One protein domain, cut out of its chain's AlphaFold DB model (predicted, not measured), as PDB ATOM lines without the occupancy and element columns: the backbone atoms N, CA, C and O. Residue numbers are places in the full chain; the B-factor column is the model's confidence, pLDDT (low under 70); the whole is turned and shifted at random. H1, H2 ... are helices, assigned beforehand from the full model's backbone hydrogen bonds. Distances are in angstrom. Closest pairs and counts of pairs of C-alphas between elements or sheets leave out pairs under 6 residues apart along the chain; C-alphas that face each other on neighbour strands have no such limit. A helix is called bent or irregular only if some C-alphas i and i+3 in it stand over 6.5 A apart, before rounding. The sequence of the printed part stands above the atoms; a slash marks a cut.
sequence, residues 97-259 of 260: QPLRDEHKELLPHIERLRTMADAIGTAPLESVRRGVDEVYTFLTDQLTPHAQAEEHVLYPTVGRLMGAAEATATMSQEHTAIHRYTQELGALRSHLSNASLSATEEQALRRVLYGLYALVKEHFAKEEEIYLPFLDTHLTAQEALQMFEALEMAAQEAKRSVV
ATOM      1  N   GLN A  97     153.798 178.365 208.999       86.31
ATOM      2  CA  GLN A  97     152.906 179.216 208.201       86.31
ATOM      3  C   GLN A  97     152.906 180.695 208.633       86.31
ATOM      4  O   GLN A  97     152.987 181.535 207.740       86.31
ATOM      5  N   PRO A  98     152.904 181.045 209.938       85.81
ATOM      6  CA  PRO A  98     152.959 182.446 210.351       85.81
ATOM      7  C   PRO A  98     154.182 183.204 209.812       85.81
ATOM      8  O   PRO A  98     154.042 184.335 209.360       85.81
ATOM      9  N   LEU A  99     155.361 182.573 209.796       88.62
ATOM     10  CA  LEU A  99     156.578 183.206 209.274       88.62
ATOM     11  C   LEU A  99     156.545 183.332 207.747       88.62
ATOM     12  O   LEU A  99     156.956 184.347 207.201       88.62
ATOM     13  N   ARG A 100     155.978 182.341 207.050       91.31
ATOM     14  CA  ARG A 100     155.779 182.412 205.591       91.31
ATOM     15  C   ARG A 100     154.815 183.532 205.202       91.31
ATOM     16  O   ARG A 100     154.998 184.193 204.180       91.31
ATOM     17  N   ASP A 101     153.781 183.747 206.012       85.44
ATOM     18  CA  ASP A 101     152.849 184.858 205.829       85.44
ATOM     19  C   ASP A 101     153.555 186.206 206.058       85.44
ATOM     20  O   ASP A 101     153.403 187.106 205.233       85.44
ATOM     21  N   GLU A 102     154.406 186.320 207.085       87.44
ATOM     22  CA  GLU A 102     155.259 187.500 207.296       87.44
ATOM     23  C   GLU A 102     156.201 187.740 206.103       87.44
ATOM     24  O   GLU A 102     156.226 188.835 205.538       87.44
ATOM     25  N   HIS A 103     156.914 186.716 205.622       95.06
ATOM     26  CA  HIS A 103     157.773 186.835 204.437       95.06
ATOM     27  C   HIS A 103     156.999 187.327 203.217       95.06
ATOM     28  O   HIS A 103     157.454 188.215 202.489       95.06
ATOM     29  N   LYS A 104     155.793 186.795 203.004       91.50
ATOM     30  CA  LYS A 104     154.909 187.213 201.916       91.50
ATOM     31  C   LYS A 104     154.533 188.693 202.005       91.50
ATOM     32  O   LYS A 104     154.406 189.335 200.960       91.50
ATOM     33  N   GLU A 105     154.380 189.245 203.205       91.81
ATOM     34  CA  GLU A 105     154.150 190.678 203.418       91.81
ATOM     35  C   GLU A 105     155.395 191.529 203.105       91.81
ATOM     36  O   GLU A 105     155.266 192.640 202.582       91.81
ATOM     37  N   LEU A 106     156.601 190.997 203.330       92.69
ATOM     38  CA  LEU A 106     157.872 191.680 203.050       92.69
ATOM     39  C   LEU A 106     158.263 191.638 201.558       92.69
ATOM     40  O   LEU A 106     158.863 192.590 201.047       92.69
ATOM     41  N   LEU A 107     157.891 190.586 200.818       93.56
ATOM     42  CA  LEU A 107     158.265 190.384 199.405       93.56
ATOM     43  C   LEU A 107     157.989 191.590 198.480       93.56
ATOM     44  O   LEU A 107     158.879 191.954 197.701       93.56
ATOM     45  N   PRO A 108     156.828 192.275 198.539       95.44
ATOM     46  CA  PRO A 108     156.593 193.472 197.733       95.44
ATOM     47  C   PRO A 108     157.597 194.603 197.994       95.44
ATOM     48  O   PRO A 108     157.906 195.375 197.086       95.44
ATOM     49  N   HIS A 109     158.111 194.725 199.220       95.50
ATOM     50  CA  HIS A 109     159.140 195.708 199.563       95.50
ATOM     51  C   HIS A 109     160.521 195.293 199.062       95.50
ATOM     52  O   HIS A 109     161.282 196.140 198.595       95.50
ATOM     53  N   ILE A 110     160.813 193.996 199.064       96.25
ATOM     54  CA  ILE A 110     162.042 193.463 198.476       96.25
ATOM     55  C   ILE A 110     162.057 193.730 196.965       96.25
ATOM     56  O   ILE A 110     163.038 194.248 196.440       96.25
ATOM     57  N   GLU A 111     160.951 193.497 196.254       97.69
ATOM     58  CA  GLU A 111     160.860 193.817 194.819       97.69
ATOM     59  C   GLU A 111     161.011 195.321 194.529       97.69
ATOM     60  O   GLU A 111     161.546 195.700 193.478       97.69
ATOM     61  N   ARG A 112     160.630 196.197 195.473       97.81
ATOM     62  CA  ARG A 112     160.856 197.645 195.341       97.81
ATOM     63  C   ARG A 112     162.340 197.996 195.214       97.81
ATOM     64  O   ARG A 112     162.647 198.894 194.431       97.81
ATOM     65  N   LEU A 113     163.254 197.267 195.870       98.56
ATOM     66  CA  LEU A 113     164.709 197.467 195.737       98.56
ATOM     67  C   LEU A 113     165.148 197.429 194.267       98.56
ATOM     68  O   LEU A 113     165.805 198.353 193.785       98.56
ATOM     69  N   ARG A 114     164.724 196.389 193.537       98.56
ATOM     70  CA  ARG A 114     165.035 196.209 192.112       98.56
ATOM     71  C   ARG A 114     164.431 197.325 191.268       98.56
ATOM     72  O   ARG A 114     165.135 197.936 190.471       98.56
ATOM     73  N   THR A 115     163.147 197.627 191.466       98.19
ATOM     74  CA  THR A 115     162.478 198.679 190.680       98.19
ATOM     75  C   THR A 115     163.063 200.067 190.937       98.19
ATOM     76  O   THR A 115     163.136 200.883 190.021       98.19
ATOM     77  N   MET A 116     163.533 200.336 192.159       98.25
ATOM     78  CA  MET A 116     164.212 201.586 192.468       98.25
ATOM     79  C   MET A 116     165.581 201.630 191.786       98.25
ATOM     80  O   MET A 116     165.937 202.652 191.210       98.25
ATOM     81  N   ALA A 117     166.318 200.515 191.767       98.31
ATOM     82  CA  ALA A 117     167.573 200.417 191.027       98.31
ATOM     83  C   ALA A 117     167.383 200.685 189.519       98.31
ATOM     84  O   ALA A 117     168.173 201.427 188.935       98.31
ATOM     85  N   ASP A 118     166.321 200.145 188.908       98.38
ATOM     86  CA  ASP A 118     165.961 200.385 187.499       98.38
ATOM     87  C   ASP A 118     165.716 201.882 187.208       98.38
ATOM     88  O   ASP A 118     166.049 202.390 186.136       98.38
ATOM     89  N   ALA A 119     165.132 202.602 188.169       97.31
ATOM     90  CA  ALA A 119     164.738 204.001 188.020       97.31
ATOM     91  C   ALA A 119     165.871 205.017 188.282       97.31
ATOM     92  O   ALA A 119     165.725 206.199 187.950       97.31
ATOM     93  N   ILE A 120     167.016 204.596 188.833       97.12
ATOM     94  CA  ILE A 120     168.175 205.483 189.016       97.12
ATOM     95  C   ILE A 120     168.724 205.936 187.652       97.12
ATOM     96  O   ILE A 120     169.048 205.114 186.795       97.12
ATOM     97  N   GLY A 121     168.862 207.253 187.470       93.88
ATOM     98  CA  GLY A 121     169.356 207.880 186.235       93.88
ATOM     99  C   GLY A 121     168.293 208.085 185.148       93.88
ATOM    100  O   GLY A 121     168.587 208.654 184.100       93.88
ATOM    101  N   THR A 122     167.050 207.650 185.382       95.25
ATOM    102  CA  THR A 122     165.927 207.840 184.444       95.25
ATOM    103  C   THR A 122     164.756 208.592 185.070       95.25
ATOM    104  O   THR A 122     164.114 209.404 184.402       95.25
ATOM    105  N   ALA A 123     164.479 208.355 186.352       95.94
ATOM    106  CA  ALA A 123     163.410 209.021 187.076       95.94
ATOM    107  C   ALA A 123     163.815 210.432 187.548       95.94
ATOM    108  O   ALA A 123     164.997 210.705 187.775       95.94
ATOM    109  N   PRO A 124     162.841 211.336 187.775       95.12
ATOM    110  CA  PRO A 124     163.106 212.621 188.414       95.12
ATOM    111  C   PRO A 124     163.755 212.443 189.793       95.12
ATOM    112  O   PRO A 124     163.325 211.587 190.569       95.12
ATOM    113  N   LEU A 125     164.721 213.304 190.134       93.06
ATOM    114  CA  LEU A 125     165.481 213.226 191.392       93.06
ATOM    115  C   LEU A 125     164.586 213.155 192.638       93.06
ATOM    116  O   LEU A 125     164.877 212.408 193.564       93.06
ATOM    117  N   GLU A 126     163.467 213.877 192.649       93.62
ATOM    118  CA  GLU A 126     162.521 213.852 193.770       93.62
ATOM    119  C   GLU A 126     161.846 212.484 193.953       93.62
ATOM    120  O   GLU A 126     161.580 212.047 195.071       93.62
ATOM    121  N   SER A 127     161.606 211.764 192.855       95.38
ATOM    122  CA  SER A 127     161.091 210.393 192.921       95.38
ATOM    123  C   SER A 127     162.165 209.423 193.408       95.38
ATOM    124  O   SER A 127     161.851 208.537 194.197       95.38
ATOM    125  N   VAL A 128     163.424 209.627 193.003       95.62
ATOM    126  CA  VAL A 128     164.569 208.852 193.511       95.62
ATOM    127  C   VAL A 128     164.742 209.056 195.014       95.62
ATOM    128  O   VAL A 128     164.859 208.075 195.736       95.62
ATOM    129  N   ARG A 129     164.703 210.302 195.501       95.31
ATOM    130  CA  ARG A 129     164.784 210.624 196.936       95.31
ATOM    131  C   ARG A 129     163.733 209.886 197.740       95.31
ATOM    132  O   ARG A 129     164.069 209.129 198.639       95.31
ATOM    133  N   ARG A 130     162.466 210.072 197.374       96.19
ATOM    134  CA  ARG A 130     161.347 209.439 198.066       96.19
ATOM    135  C   ARG A 130     161.436 207.915 198.029       96.19
ATOM    136  O   ARG A 130     161.270 207.287 199.064       96.19
ATOM    137  N   GLY A 131     161.741 207.323 196.875       97.31
ATOM    138  CA  GLY A 131     161.842 205.869 196.757       97.31
ATOM    139  C   GLY A 131     163.027 205.277 197.527       97.31
ATOM    140  O   GLY A 131     162.882 204.231 198.154       97.31
ATOM    141  N   VAL A 132     164.183 205.951 197.544       97.25
ATOM    142  CA  VAL A 132     165.331 205.542 198.371       97.25
ATOM    143  C   VAL A 132     165.009 205.677 199.859       97.25
ATOM    144  O   VAL A 132     165.359 204.780 200.621       97.25
ATOM    145  N   ASP A 133     164.312 206.738 200.272       97.19
ATOM    146  CA  ASP A 133     163.856 206.916 201.654       97.19
ATOM    147  C   ASP A 133     162.885 205.806 202.074       97.19
ATOM    148  O   ASP A 133     163.098 205.174 203.104       97.19
ATOM    149  N   GLU A 134     161.874 205.507 201.255       97.75
ATOM    150  CA  GLU A 134     160.902 204.435 201.510       97.75
ATOM    151  C   GLU A 134     161.576 203.060 201.638       97.75
ATOM    152  O   GLU A 134     161.276 202.291 202.555       97.75
ATOM    153  N   VAL A 135     162.510 202.749 200.734       98.25
ATOM    154  CA  VAL A 135     163.290 201.507 200.774       98.25
ATOM    155  C   VAL A 135     164.180 201.458 202.014       98.25
ATOM    156  O   VAL A 135     164.233 200.428 202.680       98.25
ATOM    157  N   TYR A 136     164.873 202.551 202.336       98.31
ATOM    158  CA  TYR A 136     165.748 202.611 203.503       98.31
ATOM    159  C   TYR A 136     164.958 202.408 204.800       98.31
ATOM    160  O   TYR A 136     165.345 201.571 205.607       98.31
ATOM    161  N   THR A 137     163.815 203.082 204.952       97.50
ATOM    162  CA  THR A 137     162.895 202.898 206.085       97.50
ATOM    163  C   THR A 137     162.398 201.457 206.191       97.50
ATOM    164  O   THR A 137     162.375 200.899 207.282       97.50
ATOM    165  N   PHE A 138     162.040 200.808 205.080       97.94
ATOM    166  CA  PHE A 138     161.693 199.383 205.104       97.94
ATOM    167  C   PHE A 138     162.847 198.516 205.637       97.94
ATOM    168  O   PHE A 138     162.636 197.668 206.508       97.94
ATOM    169  N   LEU A 139     164.068 198.736 205.140       98.19
ATOM    170  CA  LEU A 139     165.236 197.958 205.550       98.19
ATOM    171  C   LEU A 139     165.541 198.132 207.041       98.19
ATOM    172  O   LEU A 139     165.886 197.154 207.704       98.19
ATOM    173  N   THR A 140     165.428 199.351 207.572       97.06
ATOM    174  CA  THR A 140     165.760 199.649 208.973       97.06
ATOM    175  C   THR A 140     164.651 199.278 209.943       97.06
ATOM    176  O   THR A 140     164.947 198.760 211.015       97.06
ATOM    177  N   ASP A 141     163.390 199.505 209.579       95.38
ATOM    178  CA  ASP A 141     162.283 199.456 210.541       95.38
ATOM    179  C   ASP A 141     161.539 198.114 210.504       95.38
ATOM    180  O   ASP A 141     160.827 197.768 211.452       95.38
ATOM    181  N   GLN A 142     161.691 197.355 209.412       94.75
ATOM    182  CA  GLN A 142     161.010 196.074 209.207       94.75
ATOM    183  C   GLN A 142     162.003 194.930 209.008       94.75
ATOM    184  O   GLN A 142     162.046 194.026 209.839       94.75
ATOM    185  N   LEU A 143     162.841 194.988 207.964       96.69
ATOM    186  CA  LEU A 143     163.717 193.863 207.616       96.69
ATOM    187  C   LEU A 143     164.814 193.621 208.663       96.69
ATOM    188  O   LEU A 143     165.065 192.483 209.034       96.69
ATOM    189  N   THR A 144     165.468 194.680 209.156       96.94
ATOM    190  CA  THR A 144     166.555 194.531 210.139       96.94
ATOM    191  C   THR A 144     166.063 193.922 211.460       96.94
ATOM    192  O   THR A 144     166.700 192.981 211.930       96.94
ATOM    193  N   PRO A 145     164.947 194.379 212.066       95.25
ATOM    194  CA  PRO A 145     164.423 193.737 213.267       95.25
ATOM    195  C   PRO A 145     163.980 192.289 213.066       95.25
ATOM    196  O   PRO A 145     164.167 191.478 213.967       95.25
ATOM    197  N   HIS A 146     163.419 191.974 211.898       95.38
ATOM    198  CA  HIS A 146     163.058 190.610 211.519       95.38
ATOM    199  C   HIS A 146     164.299 189.700 211.469       95.38
ATOM    200  O   HIS A 146     164.395 188.763 212.257       95.38
ATOM    201  N   ALA A 147     165.320 190.081 210.694       96.62
ATOM    202  CA  ALA A 147     166.596 189.363 210.603       96.62
ATOM    203  C   ALA A 147     167.275 189.168 211.975       96.62
ATOM    204  O   ALA A 147     167.841 188.120 212.284       96.62
ATOM    205  N   GLN A 148     167.210 190.183 212.844       96.94
ATOM    206  CA  GLN A 148     167.728 190.069 214.208       96.94
ATOM    207  C   GLN A 148     166.941 189.056 215.042       96.94
ATOM    208  O   GLN A 148     167.554 188.311 215.804       96.94
ATOM    209  N   ALA A 149     165.615 188.999 214.922       96.44
ATOM    210  CA  ALA A 149     164.817 188.003 215.627       96.44
ATOM    211  C   ALA A 149     165.188 186.576 215.195       96.44
ATOM    212  O   ALA A 149     165.369 185.698 216.042       96.44
ATOM    213  N   GLU A 150     165.382 186.359 213.897       97.88
ATOM    214  CA  GLU A 150     165.794 185.068 213.344       97.88
ATOM    215  C   GLU A 150     167.167 184.634 213.857       97.88
ATOM    216  O   GLU A 150     167.329 183.497 214.306       97.88
ATOM    217  N   GLU A 151     168.122 185.567 213.900       97.81
ATOM    218  CA  GLU A 151     169.464 185.342 214.439       97.81
ATOM    219  C   GLU A 151     169.435 184.856 215.898       97.81
ATOM    220  O   GLU A 151     170.202 183.974 216.287       97.81
ATOM    221  N   HIS A 152     168.531 185.408 216.713       97.81
ATOM    222  CA  HIS A 152     168.439 185.087 218.139       97.81
ATOM    223  C   HIS A 152     167.588 183.848 218.436       97.81
ATOM    224  O   HIS A 152     167.768 183.232 219.488       97.81
ATOM    225  N   VAL A 153     166.658 183.483 217.548       97.88
ATOM    226  CA  VAL A 153     165.626 182.478 217.847       97.88
ATOM    227  C   VAL A 153     165.568 181.371 216.800       97.88
ATOM    228  O   VAL A 153     165.730 180.193 217.143       97.88
ATOM    229  N   LEU A 154     165.344 181.723 215.533       98.06
ATOM    230  CA  LEU A 154     165.128 180.756 214.456       98.06
ATOM    231  C   LEU A 154     166.389 179.920 214.209       98.06
ATOM    232  O   LEU A 154     166.348 178.689 214.252       98.06
ATOM    233  N   TYR A 155     167.530 180.577 214.021       98.25
ATOM    234  CA  TYR A 155     168.790 179.925 213.668       98.25
ATOM    235  C   TYR A 155     169.345 179.019 214.777       98.25
ATOM    236  O   TYR A 155     169.692 177.870 214.481       98.25
ATOM    237  N   PRO A 156     169.342 179.420 216.065       98.25
ATOM    238  CA  PRO A 156     169.658 178.500 217.157       98.25
ATOM    239  C   PRO A 156     168.713 177.294 217.222       98.25
ATOM    240  O   PRO A 156     169.150 176.181 217.530       98.25
ATOM    241  N   THR A 157     167.426 177.483 216.904       98.06
ATOM    242  CA  THR A 157     166.440 176.391 216.872       98.06
ATOM    243  C   THR A 157     166.766 175.384 215.771       98.06
ATOM    244  O   THR A 157     166.803 174.181 216.043       98.06
ATOM    245  N   VAL A 158     167.083 175.864 214.564       98.06
ATOM    246  CA  VAL A 158     167.553 175.028 213.450       98.06
ATOM    247  C   VAL A 158     168.828 174.279 213.844       98.06
ATOM    248  O   VAL A 158     168.869 173.052 213.748       98.06
ATOM    249  N   GLY A 159     169.841 174.981 214.360       97.62
ATOM    250  CA  GLY A 159     171.115 174.375 214.753       97.62
ATOM    251  C   GLY A 159     170.961 173.287 215.821       97.62
ATOM    252  O   GLY A 159     171.577 172.221 215.716       97.62
ATOM    253  N   ARG A 160     170.083 173.503 216.814       97.69
ATOM    254  CA  ARG A 160     169.725 172.504 217.837       97.69
ATOM    255  C   ARG A 160     169.112 171.252 217.214       97.69
ATOM    256  O   ARG A 160     169.534 170.147 217.547       97.69
ATOM    257  N   LEU A 161     168.117 171.413 216.340       96.06
ATOM    258  CA  LEU A 161     167.375 170.295 215.747       96.06
ATOM    259  C   LEU A 161     168.205 169.512 214.723       96.06
ATOM    260  O   LEU A 161     168.075 168.294 214.641       96.06
ATOM    261  N   MET A 162     169.092 170.183 213.984       95.00
ATOM    262  CA  MET A 162     170.030 169.530 213.063       95.00
ATOM    263  C   MET A 162     171.221 168.878 213.785       95.00
ATOM    264  O   MET A 162     171.970 168.122 213.168       95.00
ATOM    265  N   GLY A 163     171.429 169.170 215.076       97.38
ATOM    266  CA  GLY A 163     172.609 168.724 215.823       97.38
ATOM    267  C   GLY A 163     173.914 169.363 215.334       97.38
ATOM    268  O   GLY A 163     174.988 168.794 215.526       97.38
ATOM    269  N   ALA A 164     173.829 170.529 214.691       96.12
ATOM    270  CA  ALA A 164     174.949 171.237 214.084       96.12
ATOM    271  C   ALA A 164     174.806 172.743 214.335       96.12
ATOM    272  O   ALA A 164     174.058 173.430 213.647       96.12
ATOM    273  N   ALA A 165     175.548 173.265 215.316       91.00
ATOM    274  CA  ALA A 165     175.456 174.670 215.731       91.00
ATOM    275  C   ALA A 165     175.767 175.673 214.602       91.00
ATOM    276  O   ALA A 165     175.253 176.783 214.615       91.00
ATOM    277  N   GLU A 166     176.571 175.275 213.612       95.50
ATOM    278  CA  GLU A 166     176.959 176.116 212.472       95.50
ATOM    279  C   GLU A 166     176.059 175.925 211.233       95.50
ATOM    280  O   GLU A 166     176.365 176.459 210.167       95.50
ATOM    281  N   ALA A 167     174.943 175.188 211.339       96.12
ATOM    282  CA  ALA A 167     174.053 174.884 210.207       96.12
ATOM    283  C   ALA A 167     173.499 176.131 209.487       96.12
ATOM    284  O   ALA A 167     173.161 176.072 208.302       96.12
ATOM    285  N   THR A 168     173.432 177.256 210.194       98.06
ATOM    286  CA  THR A 168     172.934 178.549 209.709       98.06
ATOM    287  C   THR A 168     174.020 179.625 209.681       98.06
ATOM    288  O   THR A 168     173.717 180.784 209.430       98.06
ATOM    289  N   ALA A 169     175.303 179.283 209.871       97.69
ATOM    290  CA  ALA A 169     176.386 180.275 209.911       97.69
ATOM    291  C   ALA A 169     176.497 181.098 208.611       97.69
ATOM    292  O   ALA A 169     176.905 182.260 208.620       97.69
ATOM    293  N   THR A 170     176.104 180.508 207.478       97.56
ATOM    294  CA  THR A 170     176.034 181.220 206.193       97.56
ATOM    295  C   THR A 170     174.920 182.269 206.167       97.56
ATOM    296  O   THR A 170     175.123 183.328 205.581       97.56
ATOM    297  N   MET A 171     173.805 182.033 206.861       98.31
ATOM    298  CA  MET A 171     172.698 182.986 206.999       98.31
ATOM    299  C   MET A 171     173.114 184.190 207.844       98.31
ATOM    300  O   MET A 171     172.965 185.329 207.409       98.31
ATOM    301  N   SER A 172     173.785 183.955 208.977       97.75
ATOM    302  CA  SER A 172     174.362 185.017 209.818       97.75
ATOM    303  C   SER A 172     175.371 185.893 209.056       97.75
ATOM    304  O   SER A 172     175.450 187.118 209.222       97.75
ATOM    305  N   GLN A 173     176.158 185.276 208.169       98.25
ATOM    306  CA  GLN A 173     177.083 186.000 207.298       98.25
ATOM    307  C   GLN A 173     176.343 186.861 206.259       98.25
ATOM    308  O   GLN A 173     176.807 187.964 205.940       98.25
ATOM    309  N   GLU A 174     175.200 186.397 205.752       98.31
ATOM    310  CA  GLU A 174     174.326 187.168 204.864       98.31
ATOM    311  C   GLU A 174     173.646 188.325 205.591       98.31
ATOM    312  O   GLU A 174     173.671 189.436 205.067       98.31
ATOM    313  N   HIS A 175     173.174 188.137 206.827       98.31
ATOM    314  CA  HIS A 175     172.688 189.230 207.678       98.31
ATOM    315  C   HIS A 175     173.737 190.327 207.863       98.31
ATOM    316  O   HIS A 175     173.454 191.512 207.667       98.31
ATOM    317  N   THR A 176     174.986 189.944 208.140       98.06
ATOM    318  CA  THR A 176     176.102 190.899 208.234       98.06
ATOM    319  C   THR A 176     176.312 191.652 206.915       98.06
ATOM    320  O   THR A 176     176.559 192.864 206.906       98.06
ATOM    321  N   ALA A 177     176.203 190.960 205.776       98.31
ATOM    322  CA  ALA A 177     176.332 191.585 204.467       98.31
ATOM    323  C   ALA A 177     175.173 192.553 204.181       98.31
ATOM    324  O   ALA A 177     175.438 193.694 203.798       98.31
ATOM    325  N   ILE A 178     173.926 192.132 204.403       98.50
ATOM    326  CA  ILE A 178     172.712 192.944 204.243       98.50
ATOM    327  C   ILE A 178     172.824 194.208 205.095       98.50
ATOM    328  O   ILE A 178     172.673 195.306 204.566       98.50
ATOM    329  N   HIS A 179     173.204 194.080 206.369       97.88
ATOM    330  CA  HIS A 179     173.401 195.220 207.262       97.88
ATOM    331  C   HIS A 179     174.416 196.231 206.707       97.88
ATOM    332  O   HIS A 179     174.135 197.429 206.643       97.88
ATOM    333  N   ARG A 180     175.573 195.757 206.226       98.38
ATOM    334  CA  ARG A 180     176.596 196.615 205.608       98.38
ATOM    335  C   ARG A 180     176.067 197.349 204.370       98.38
ATOM    336  O   ARG A 180     176.346 198.535 204.207       98.38
ATOM    337  N   TYR A 181     175.313 196.674 203.501       98.62
ATOM    338  CA  TYR A 181     174.708 197.321 202.332       98.62
ATOM    339  C   TYR A 181     173.618 198.330 202.727       98.62
ATOM    340  O   TYR A 181     173.527 199.387 202.105       98.62
ATOM    341  N   THR A 182     172.837 198.058 203.775       98.44
ATOM    342  CA  THR A 182     171.850 199.004 204.320       98.44
ATOM    343  C   THR A 182     172.531 200.261 204.862       98.44
ATOM    344  O   THR A 182     172.109 201.370 204.540       98.44
ATOM    345  N   GLN A 183     173.633 200.127 205.606       97.94
ATOM    346  CA  GLN A 183     174.428 201.274 206.066       97.94
ATOM    347  C   GLN A 183     174.996 202.086 204.895       97.94
ATOM    348  O   GLN A 183     174.944 203.318 204.902       97.94
ATOM    349  N   GLU A 184     175.504 201.405 203.865       98.12
ATOM    350  CA  GLU A 184     175.997 202.056 202.654       98.12
ATOM    351  C   GLU A 184     174.881 202.820 201.919       98.12
ATOM    352  O   GLU A 184     175.093 203.958 201.490       98.12
ATOM    353  N   LEU A 185     173.674 202.248 201.832       98.25
ATOM    354  CA  LEU A 185     172.504 202.939 201.292       98.25
ATOM    355  C   LEU A 185     172.170 204.191 202.109       98.25
ATOM    356  O   LEU A 185     171.912 205.239 201.525       98.25
ATOM    357  N   GLY A 186     172.218 204.106 203.441       96.69
ATOM    358  CA  GLY A 186     171.997 205.247 204.332       96.69
ATOM    359  C   GLY A 186     173.004 206.379 204.112       96.69
ATOM    360  O   GLY A 186     172.625 207.552 204.063       96.69
ATOM    361  N   ALA A 187     174.276 206.039 203.895       95.44
ATOM    362  CA  ALA A 187     175.307 207.017 203.557       95.44
ATOM    363  C   ALA A 187     175.029 207.686 202.198       95.44
ATOM    364  O   ALA A 187     174.996 208.914 202.114       95.44
ATOM    365  N   LEU A 188     174.743 206.903 201.151       94.88
ATOM    366  CA  LEU A 188     174.402 207.424 199.819       94.88
ATOM    367  C   LEU A 188     173.134 208.289 199.840       94.88
ATOM    368  O   LEU A 188     173.084 209.339 199.201       94.88
ATOM    369  N   ARG A 189     172.131 207.884 200.623       94.06
ATOM    370  CA  ARG A 189     170.887 208.625 200.841       94.06
ATOM    371  C   ARG A 189     171.156 210.034 201.370       94.06
ATOM    372  O   ARG A 189     170.538 210.982 200.899       94.06
ATOM    373  N   SER A 190     172.104 210.205 202.295       88.12
ATOM    374  CA  SER A 190     172.426 211.527 202.858       88.12
ATOM    375  C   SER A 190     172.930 212.535 201.807       88.12
ATOM    376  O   SER A 190     172.687 213.740 201.923       88.12
ATOM    377  N   HIS A 191     173.546 212.045 200.725       83.88
ATOM    378  CA  HIS A 191     174.042 212.863 199.616       83.88
ATOM    379  C   HIS A 191     172.939 213.260 198.618       83.88
ATOM    380  O   HIS A 191     173.130 214.169 197.809       83.88
ATOM    381  N   LEU A 192     171.751 212.645 198.696       83.62
ATOM    382  CA  LEU A 192     170.622 212.970 197.818       83.62
ATOM    383  C   LEU A 192     170.050 214.375 198.054       83.62
ATOM    384  O   LEU A 192     169.260 214.852 197.245       83.62
ATOM    385  N   SER A 193     170.460 215.067 199.118       75.00
ATOM    386  CA  SER A 193     170.095 216.464 199.393       75.00
ATOM    387  C   SER A 193     170.626 217.464 198.347       75.00
ATOM    388  O   SER A 193     170.108 218.577 198.242       75.00
ATOM    389  N   ASN A 194     171.594 217.060 197.518       76.00
ATOM    390  CA  ASN A 194     172.157 217.866 196.430       76.00
ATOM    391  C   ASN A 194     171.169 218.096 195.272       76.00
ATOM    392  O   ASN A 194     170.252 217.311 195.055       76.00
ATOM    393  N   ALA A 195     171.376 219.153 194.476       79.50
ATOM    394  CA  ALA A 195     170.499 219.510 193.351       79.50
ATOM    395  C   ALA A 195     170.478 218.479 192.200       79.50
ATOM    396  O   ALA A 195     169.525 218.453 191.422       79.50
ATOM    397  N   SER A 196     171.513 217.642 192.087       85.19
ATOM    398  CA  SER A 196     171.648 216.585 191.079       85.19
ATOM    399  C   SER A 196     172.553 215.464 191.584       85.19
ATOM    400  O   SER A 196     173.448 215.728 192.387       85.19
ATOM    401  N   LEU A 197     172.372 214.255 191.054       89.19
ATOM    402  CA  LEU A 197     173.294 213.136 191.250       89.19
ATOM    403  C   LEU A 197     174.380 213.125 190.171       89.19
ATOM    404  O   LEU A 197     174.118 213.401 189.002       89.19
ATOM    405  N   SER A 198     175.601 212.783 190.564       92.25
ATOM    406  CA  SER A 198     176.668 212.424 189.631       92.25
ATOM    407  C   SER A 198     176.491 210.992 189.114       92.25
ATOM    408  O   SER A 198     175.920 210.134 189.787       92.25
ATOM    409  N   ALA A 199     177.065 210.689 187.945       93.50
ATOM    410  CA  ALA A 199     177.041 209.335 187.378       93.50
ATOM    411  C   ALA A 199     177.643 208.275 188.326       93.50
ATOM    412  O   ALA A 199     177.195 207.127 188.353       93.50
ATOM    413  N   THR A 200     178.638 208.662 189.131       94.62
ATOM    414  CA  THR A 200     179.256 207.795 190.143       94.62
ATOM    415  C   THR A 200     178.285 207.477 191.282       94.62
ATOM    416  O   THR A 200     178.192 206.322 191.696       94.62
ATOM    417  N   GLU A 201     177.528 208.463 191.769       94.38
ATOM    418  CA  GLU A 201     176.508 208.254 192.808       94.38
ATOM    419  C   GLU A 201     175.352 207.397 192.287       94.38
ATOM    420  O   GLU A 201     174.919 206.465 192.962       94.38
ATOM    421  N   GLU A 202     174.911 207.632 191.050       96.12
ATOM    422  CA  GLU A 202     173.911 206.790 190.390       96.12
ATOM    423  C   GLU A 202     174.379 205.336 190.242       96.12
ATOM    424  O   GLU A 202     173.606 204.393 190.425       96.12
ATOM    425  N   GLN A 203     175.649 205.118 189.892       97.81
ATOM    426  CA  GLN A 203     176.217 203.774 189.814       97.81
ATOM    427  C   GLN A 203     176.292 203.111 191.195       97.81
ATOM    428  O   GLN A 203     175.972 201.927 191.322       97.81
ATOM    429  N   ALA A 204     176.688 203.860 192.226       97.81
ATOM    430  CA  ALA A 204     176.762 203.360 193.593       97.81
ATOM    431  C   ALA A 204     175.379 202.952 194.124       97.81
ATOM    432  O   ALA A 204     175.234 201.835 194.620       97.81
ATOM    433  N   LEU A 205     174.357 203.796 193.935       98.06
ATOM    434  CA  LEU A 205     172.972 203.496 194.314       98.06
ATOM    435  C   LEU A 205     172.461 202.229 193.627       98.06
ATOM    436  O   LEU A 205     171.955 201.333 194.299       98.06
ATOM    437  N   ARG A 206     172.655 202.104 192.308       98.69
ATOM    438  CA  ARG A 206     172.255 200.897 191.565       98.69
ATOM    439  C   ARG A 206     172.934 199.647 192.100       98.69
ATOM    440  O   ARG A 206     172.259 198.650 192.335       98.69
ATOM    441  N   ARG A 207     174.254 199.692 192.316       98.56
ATOM    442  CA  ARG A 207     175.004 198.550 192.856       98.56
ATOM    443  C   ARG A 207     174.440 198.109 194.206       98.56
ATOM    444  O   ARG A 207     174.260 196.914 194.411       98.56
ATOM    445  N   VAL A 208     174.192 199.052 195.113       98.75
ATOM    446  CA  VAL A 208     173.686 198.746 196.457       98.75
ATOM    447  C   VAL A 208     172.272 198.177 196.391       98.75
ATOM    448  O   VAL A 208     172.022 197.127 196.972       98.75
ATOM    449  N   LEU A 209     171.371 198.806 195.635       98.81
ATOM    450  CA  LEU A 209     169.974 198.376 195.529       98.81
ATOM    451  C   LEU A 209     169.829 196.996 194.867       98.81
ATOM    452  O   LEU A 209     169.118 196.144 195.395       98.81
ATOM    453  N   TYR A 210     170.535 196.730 193.761       98.88
ATOM    454  CA  TYR A 210     170.539 195.392 193.159       98.88
ATOM    455  C   TYR A 210     171.215 194.351 194.053       98.88
ATOM    456  O   TYR A 210     170.757 193.212 194.107       98.88
ATOM    457  N   GLY A 211     172.293 194.730 194.749       98.75
ATOM    458  CA  GLY A 211     172.981 193.852 195.693       98.75
ATOM    459  C   GLY A 211     172.070 193.424 196.840       98.75
ATOM    460  O   GLY A 211     171.951 192.232 197.103       98.75
ATOM    461  N   LEU A 212     171.373 194.379 197.463       98.81
ATOM    462  CA  LEU A 212     170.366 194.110 198.491       98.81
ATOM    463  C   LEU A 212     169.234 193.238 197.955       98.81
ATOM    464  O   LEU A 212     168.893 192.248 198.589       98.81
ATOM    465  N   TYR A 213     168.691 193.560 196.776       98.81
ATOM    466  CA  TYR A 213     167.632 192.761 196.161       98.81
ATOM    467  C   TYR A 213     168.037 191.293 196.004       98.81
ATOM    468  O   TYR A 213     167.312 190.405 196.444       98.81
ATOM    469  N   ALA A 214     169.194 191.043 195.387       98.62
ATOM    470  CA  ALA A 214     169.658 189.688 195.121       98.62
ATOM    471  C   ALA A 214     169.955 188.923 196.417       98.62
ATOM    472  O   ALA A 214     169.541 187.775 196.543       98.62
ATOM    473  N   LEU A 215     170.631 189.563 197.380       98.38
ATOM    474  CA  LEU A 215     170.971 188.937 198.659       98.38
ATOM    475  C   LEU A 215     169.725 188.591 199.472       98.38
ATOM    476  O   LEU A 215     169.580 187.446 199.876       98.38
ATOM    477  N   VAL A 216     168.814 189.545 199.682       98.44
ATOM    478  CA  VAL A 216     167.622 189.327 200.519       98.44
ATOM    479  C   VAL A 216     166.674 188.316 199.871       98.44
ATOM    480  O   VAL A 216     166.102 187.475 200.556       98.44
ATOM    481  N   LYS A 217     166.530 188.348 198.541       97.88
ATOM    482  CA  LYS A 217     165.668 187.397 197.833       97.88
ATOM    483  C   LYS A 217     166.183 185.960 197.922       97.88
ATOM    484  O   LYS A 217     165.392 185.052 198.142       97.88
ATOM    485  N   GLU A 218     167.488 185.766 197.752       98.06
ATOM    486  CA  GLU A 218     168.114 184.449 197.904       98.06
ATOM    487  C   GLU A 218     168.074 183.973 199.362       98.06
ATOM    488  O   GLU A 218     167.834 182.800 199.627       98.06
ATOM    489  N   HIS A 219     168.253 184.888 200.311       98.31
ATOM    490  CA  HIS A 219     168.160 184.598 201.736       98.31
ATOM    491  C   HIS A 219     166.788 184.016 202.113       98.31
ATOM    492  O   HIS A 219     166.717 182.908 202.642       98.31
ATOM    493  N   PHE A 220     165.704 184.695 201.722       97.38
ATOM    494  CA  PHE A 220     164.336 184.220 201.960       97.38
ATOM    495  C   PHE A 220     164.073 182.880 201.273       97.38
ATOM    496  O   PHE A 220     163.402 182.020 201.837       97.38
ATOM    497  N   ALA A 221     164.620 182.664 200.072       96.81
ATOM    498  CA  ALA A 221     164.485 181.382 199.387       96.81
ATOM    499  C   ALA A 221     165.095 180.234 200.209       96.81
ATOM    500  O   ALA A 221     164.476 179.182 200.335       96.81
ATOM    501  N   LYS A 222     166.257 180.431 200.844       97.81
ATOM    502  CA  LYS A 222     166.852 179.402 201.716       97.81
ATOM    503  C   LYS A 222     165.991 179.108 202.935       97.81
ATOM    504  O   LYS A 222     165.856 177.948 203.318       97.81
ATOM    505  N   GLU A 223     165.398 180.122 203.549       97.81
ATOM    506  CA  GLU A 223     164.487 179.905 204.673       97.81
ATOM    507  C   GLU A 223     163.252 179.138 204.220       97.81
ATOM    508  O   GLU A 223     162.991 178.044 204.719       97.81
ATOM    509  N   GLU A 224     162.556 179.645 203.208       94.31
ATOM    510  CA  GLU A 224     161.321 179.071 202.675       94.31
ATOM    511  C   GLU A 224     161.487 177.641 202.145       94.31
ATOM    512  O   GLU A 224     160.600 176.804 202.351       94.31
ATOM    513  N   GLU A 225     162.598 177.352 201.466       92.94
ATOM    514  CA  GLU A 225     162.812 176.090 200.753       92.94
ATOM    515  C   GLU A 225     163.611 175.062 201.561       92.94
ATOM    516  O   GLU A 225     163.495 173.863 201.297       92.94
ATOM    517  N   ILE A 226     164.402 175.492 202.549       93.38
ATOM    518  CA  ILE A 226     165.302 174.604 203.300       93.38
ATOM    519  C   ILE A 226     164.920 174.565 204.777       93.38
ATOM    520  O   ILE A 226     164.578 173.500 205.298       93.38
ATOM    521  N   TYR A 227     164.971 175.704 205.467       96.62
ATOM    522  CA  TYR A 227     164.863 175.714 206.926       96.62
ATOM    523  C   TYR A 227     163.428 175.562 207.422       96.62
ATOM    524  O   TYR A 227     163.180 174.761 208.321       96.62
ATOM    525  N   LEU A 228     162.465 176.261 206.829       95.31
ATOM    526  CA  LEU A 228     161.070 176.189 207.257       95.31
ATOM    527  C   LEU A 228     160.446 174.802 207.027       95.31
ATOM    528  O   LEU A 228     159.863 174.275 207.973       95.31
ATOM    529  N   PRO A 229     160.642 174.122 205.876       91.38
ATOM    530  CA  PRO A 229     160.190 172.739 205.703       91.38
ATOM    531  C   PRO A 229     160.868 171.761 206.675       91.38
ATOM    532  O   PRO A 229     160.250 170.809 207.162       91.38
ATOM    533  N   PHE A 230     162.145 171.995 206.996       93.88
ATOM    534  CA  PHE A 230     162.838 171.226 208.024       93.88
ATOM    535  C   PHE A 230     162.183 171.429 209.400       93.88
ATOM    536  O   PHE A 230     161.882 170.458 210.090       93.88
ATOM    537  N   LEU A 231     161.875 172.666 209.786       93.94
ATOM    538  CA  LEU A 231     161.195 172.956 211.048       93.94
ATOM    539  C   LEU A 231     159.769 172.392 211.091       93.94
ATOM    540  O   LEU A 231     159.378 171.836 212.117       93.94
ATOM    541  N   ASP A 232     159.025 172.443 209.983       88.81
ATOM    542  CA  ASP A 232     157.674 171.874 209.870       88.81
ATOM    543  C   ASP A 232     157.641 170.377 210.219       88.81
ATOM    544  O   ASP A 232     156.671 169.893 210.805       88.81
ATOM    545  N   THR A 233     158.714 169.653 209.891       89.25
ATOM    546  CA  THR A 233     158.834 168.205 210.121       89.25
ATOM    547  C   THR A 233     159.445 167.838 211.476       89.25
ATOM    548  O   THR A 233     159.251 166.714 211.940       89.25
ATOM    549  N   HIS A 234     160.162 168.759 212.131       91.12
ATOM    550  CA  HIS A 234     160.924 168.467 213.354       91.12
ATOM    551  C   HIS A 234     160.371 169.139 214.615       91.12
ATOM    552  O   HIS A 234     160.668 168.675 215.717       91.12
ATOM    553  N   LEU A 235     159.564 170.196 214.489       85.75
ATOM    554  CA  LEU A 235     158.950 170.868 215.631       85.75
ATOM    555  C   LEU A 235     157.638 170.206 216.054       85.75
ATOM    556  O   LEU A 235     156.752 169.904 215.247       85.75
ATOM    557  N   THR A 236     157.451 170.091 217.367       84.81
ATOM    558  CA  THR A 236     156.110 169.907 217.929       84.81
ATOM    559  C   THR A 236     155.284 171.196 217.819       84.81
ATOM    560  O   THR A 236     155.816 172.292 217.659       84.81
ATOM    561  N   ALA A 237     153.958 171.084 217.959       79.81
ATOM    562  CA  ALA A 237     153.057 172.245 217.991       79.81
ATOM    563  C   ALA A 237     153.464 173.282 219.045       79.81
ATOM    564  O   ALA A 237     153.446 174.483 218.789       79.81
ATOM    565  N   GLN A 238     153.828 172.785 220.227       81.81
ATOM    566  CA  GLN A 238     154.183 173.610 221.368       81.81
ATOM    567  C   GLN A 238     155.523 174.313 221.155       81.81
ATOM    568  O   GLN A 238     155.629 175.497 221.453       81.81
ATOM    569  N   GLU A 239     156.528 173.611 220.621       90.44
ATOM    570  CA  GLU A 239     157.821 174.230 220.311       90.44
ATOM    571  C   GLU A 239     157.690 175.285 219.210       90.44
ATOM    572  O   GLU A 239     158.323 176.331 219.307       90.44
ATOM    573  N   ALA A 240     156.849 175.051 218.196       84.25
ATOM    574  CA  ALA A 240     156.579 176.045 217.161       84.25
ATOM    575  C   ALA A 240     155.930 177.308 217.746       84.25
ATOM    576  O   ALA A 240     156.394 178.409 217.472       84.25
ATOM    577  N   LEU A 241     154.917 177.160 218.610       81.56
ATOM    578  CA  LEU A 241     154.290 178.297 219.291       81.56
ATOM    579  C   LEU A 241     155.304 179.087 220.134       81.56
ATOM    580  O   LEU A 241     155.390 180.304 220.006       81.56
ATOM    581  N   GLN A 242     156.117 178.391 220.933       89.06
ATOM    582  CA  GLN A 242     157.167 179.012 221.747       89.06
ATOM    583  C   GLN A 242     158.211 179.741 220.896       89.06
ATOM    584  O   GLN A 242     158.680 180.811 221.276       89.06
ATOM    585  N   MET A 243     158.573 179.170 219.746       94.50
ATOM    586  CA  MET A 243     159.488 179.800 218.801       94.50
ATOM    587  C   MET A 243     158.902 181.106 218.248       94.50
ATOM    588  O   MET A 243     159.620 182.100 218.210       94.50
ATOM    589  N   PHE A 244     157.617 181.144 217.873       85.12
ATOM    590  CA  PHE A 244     156.989 182.379 217.377       85.12
ATOM    591  C   PHE A 244     156.833 183.447 218.451       85.12
ATOM    592  O   PHE A 244     157.127 184.608 218.183       85.12
ATOM    593  N   GLU A 245     156.444 183.070 219.670       84.25
ATOM    594  CA  GLU A 245     156.404 184.007 220.799       84.25
ATOM    595  C   GLU A 245     157.789 184.627 221.043       84.25
ATOM    596  O   GLU A 245     157.916 185.835 221.244       84.25
ATOM    597  N   ALA A 246     158.850 183.819 220.969       91.88
ATOM    598  CA  ALA A 246     160.219 184.303 221.104       91.88
ATOM    599  C   ALA A 246     160.655 185.193 219.926       91.88
ATOM    600  O   ALA A 246     161.289 186.221 220.164       91.88
ATOM    601  N   LEU A 247     160.300 184.842 218.683       90.31
ATOM    602  CA  LEU A 247     160.566 185.665 217.497       90.31
ATOM    603  C   LEU A 247     159.893 187.035 217.609       90.31
ATOM    604  O   LEU A 247     160.545 188.056 217.404       90.31
ATOM    605  N   GLU A 248     158.616 187.078 217.998       86.12
ATOM    606  CA  GLU A 248     157.887 188.336 218.163       86.12
ATOM    607  C   GLU A 248     158.542 189.219 219.234       86.12
ATOM    608  O   GLU A 248     158.787 190.407 219.009       86.12
ATOM    609  N   MET A 249     158.883 188.634 220.385       88.69
ATOM    610  CA  MET A 249     159.562 189.348 221.466       88.69
ATOM    611  C   MET A 249     160.925 189.893 221.025       88.69
ATOM    612  O   MET A 249     161.218 191.067 221.273       88.69
ATOM    613  N   ALA A 250     161.729 189.084 220.331       91.44
ATOM    614  CA  ALA A 250     163.033 189.494 219.819       91.44
ATOM    615  C   ALA A 250     162.909 190.606 218.762       91.44
ATOM    616  O   ALA A 250     163.648 191.589 218.813       91.44
ATOM    617  N   ALA A 251     161.927 190.524 217.858       86.06
ATOM    618  CA  ALA A 251     161.668 191.561 216.858       86.06
ATOM    619  C   ALA A 251     161.228 192.885 217.506       86.06
ATOM    620  O   ALA A 251     161.624 193.970 217.070       86.06
ATOM    621  N   GLN A 252     160.416 192.829 218.568       86.62
ATOM    622  CA  GLN A 252     160.023 194.017 219.331       86.62
ATOM    623  C   GLN A 252     161.207 194.641 220.083       86.62
ATOM    624  O   GLN A 252     161.326 195.868 220.124       86.62
ATOM    625  N   GLU A 253     162.086 193.828 220.671       91.56
ATOM    626  CA  GLU A 253     163.304 194.297 221.339       91.56
ATOM    627  C   GLU A 253     164.280 194.949 220.350       91.56
ATOM    628  O   GLU A 253     164.780 196.053 220.602       91.56
ATOM    629  N   ALA A 254     164.467 194.328 219.186       88.31
ATOM    630  CA  ALA A 254     165.244 194.869 218.081       88.31
ATOM    631  C   ALA A 254     164.711 196.239 217.627       88.31
ATOM    632  O   ALA A 254     165.464 197.211 217.570       88.31
ATOM    633  N   LYS A 255     163.392 196.361 217.409       85.56
ATOM    634  CA  LYS A 255     162.745 197.640 217.057       85.56
ATOM    635  C   LYS A 255     162.999 198.729 218.100       85.56
ATOM    636  O   LYS A 255     163.244 199.874 217.735       85.56
ATOM    637  N   ARG A 256     162.957 198.400 219.396       85.19
ATOM    638  CA  ARG A 256     163.204 199.373 220.479       85.19
ATOM    639  C   ARG A 256     164.661 199.821 220.537       85.19
ATOM    640  O   ARG A 256     164.916 200.996 220.784       85.19
ATOM    641  N   SER A 257     165.593 198.910 220.272       76.81
ATOM    642  CA  SER A 257     167.035 199.181 220.301       76.81
ATOM    643  C   SER A 257     167.509 200.097 219.166       76.81
ATOM    644  O   SER A 257     168.566 200.701 219.287       76.81
ATOM    645  N   VAL A 258     166.733 200.239 218.085       62.97
ATOM    646  CA  VAL A 258     167.017 201.180 216.982       62.97
ATOM    647  C   VAL A 258     166.573 202.620 217.310       62.97
ATOM    648  O   VAL A 258     167.044 203.572 216.692       62.97
ATOM    649  N   VAL A 259     165.681 202.805 218.291       52.53
ATOM    650  CA  VAL A 259     165.102 204.112 218.675       52.53
ATOM    651  C   VAL A 259     165.924 204.821 219.776       52.53
ATOM    652  O   VAL A 259     165.597 205.942 220.179       52.53
TER     653      VAL A 259
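What this domain is: This is residues 97 to 259 of the 260 residues of the protein "Hemerythrin domain-containing protein" of Ktedonobacter sp (UniProt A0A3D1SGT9). H1b, H2a, H3 and H4 form a long up-and-down bundle, each running against the one before, and H5 crosses H2a outside it. The printed part, all helix, has 163 residues with five named helices, H1 to H5, and no named strand. It is compact, radius of gyration of the C-alphas 17.4 A, spans 57 by 28 by 24 A.

Where its parts are: Find H2, residues 125 to 162, from C-alpha 125 at (165.481, 213.226, 191.392), and H1, residues 97 to 119. Each is one helix by its hydrogen bonds but bent: H2a ends at C-alpha 152, 6.8 A from C-alpha 155 of H2b; H1a ends at C-alpha 105, 6.8 A from C-alpha 108 of H1b. H3 is residues 169 to 191, H4 199 to 234, 51.0 A long, and H5 237 to 257, ending at (167.035, 199.181, 220.301).

How they stand to each other: H2a touches H5, closest at the C-alphas of Ala 149 and Ala 250, 4.8 A. In H1a, H2b and H5 every O i to N i+4 pair is within hydrogen-bond range.

The domain as a whole: The printed part has no cut and no long link; residues 258 to 259 are under pLDDT 70.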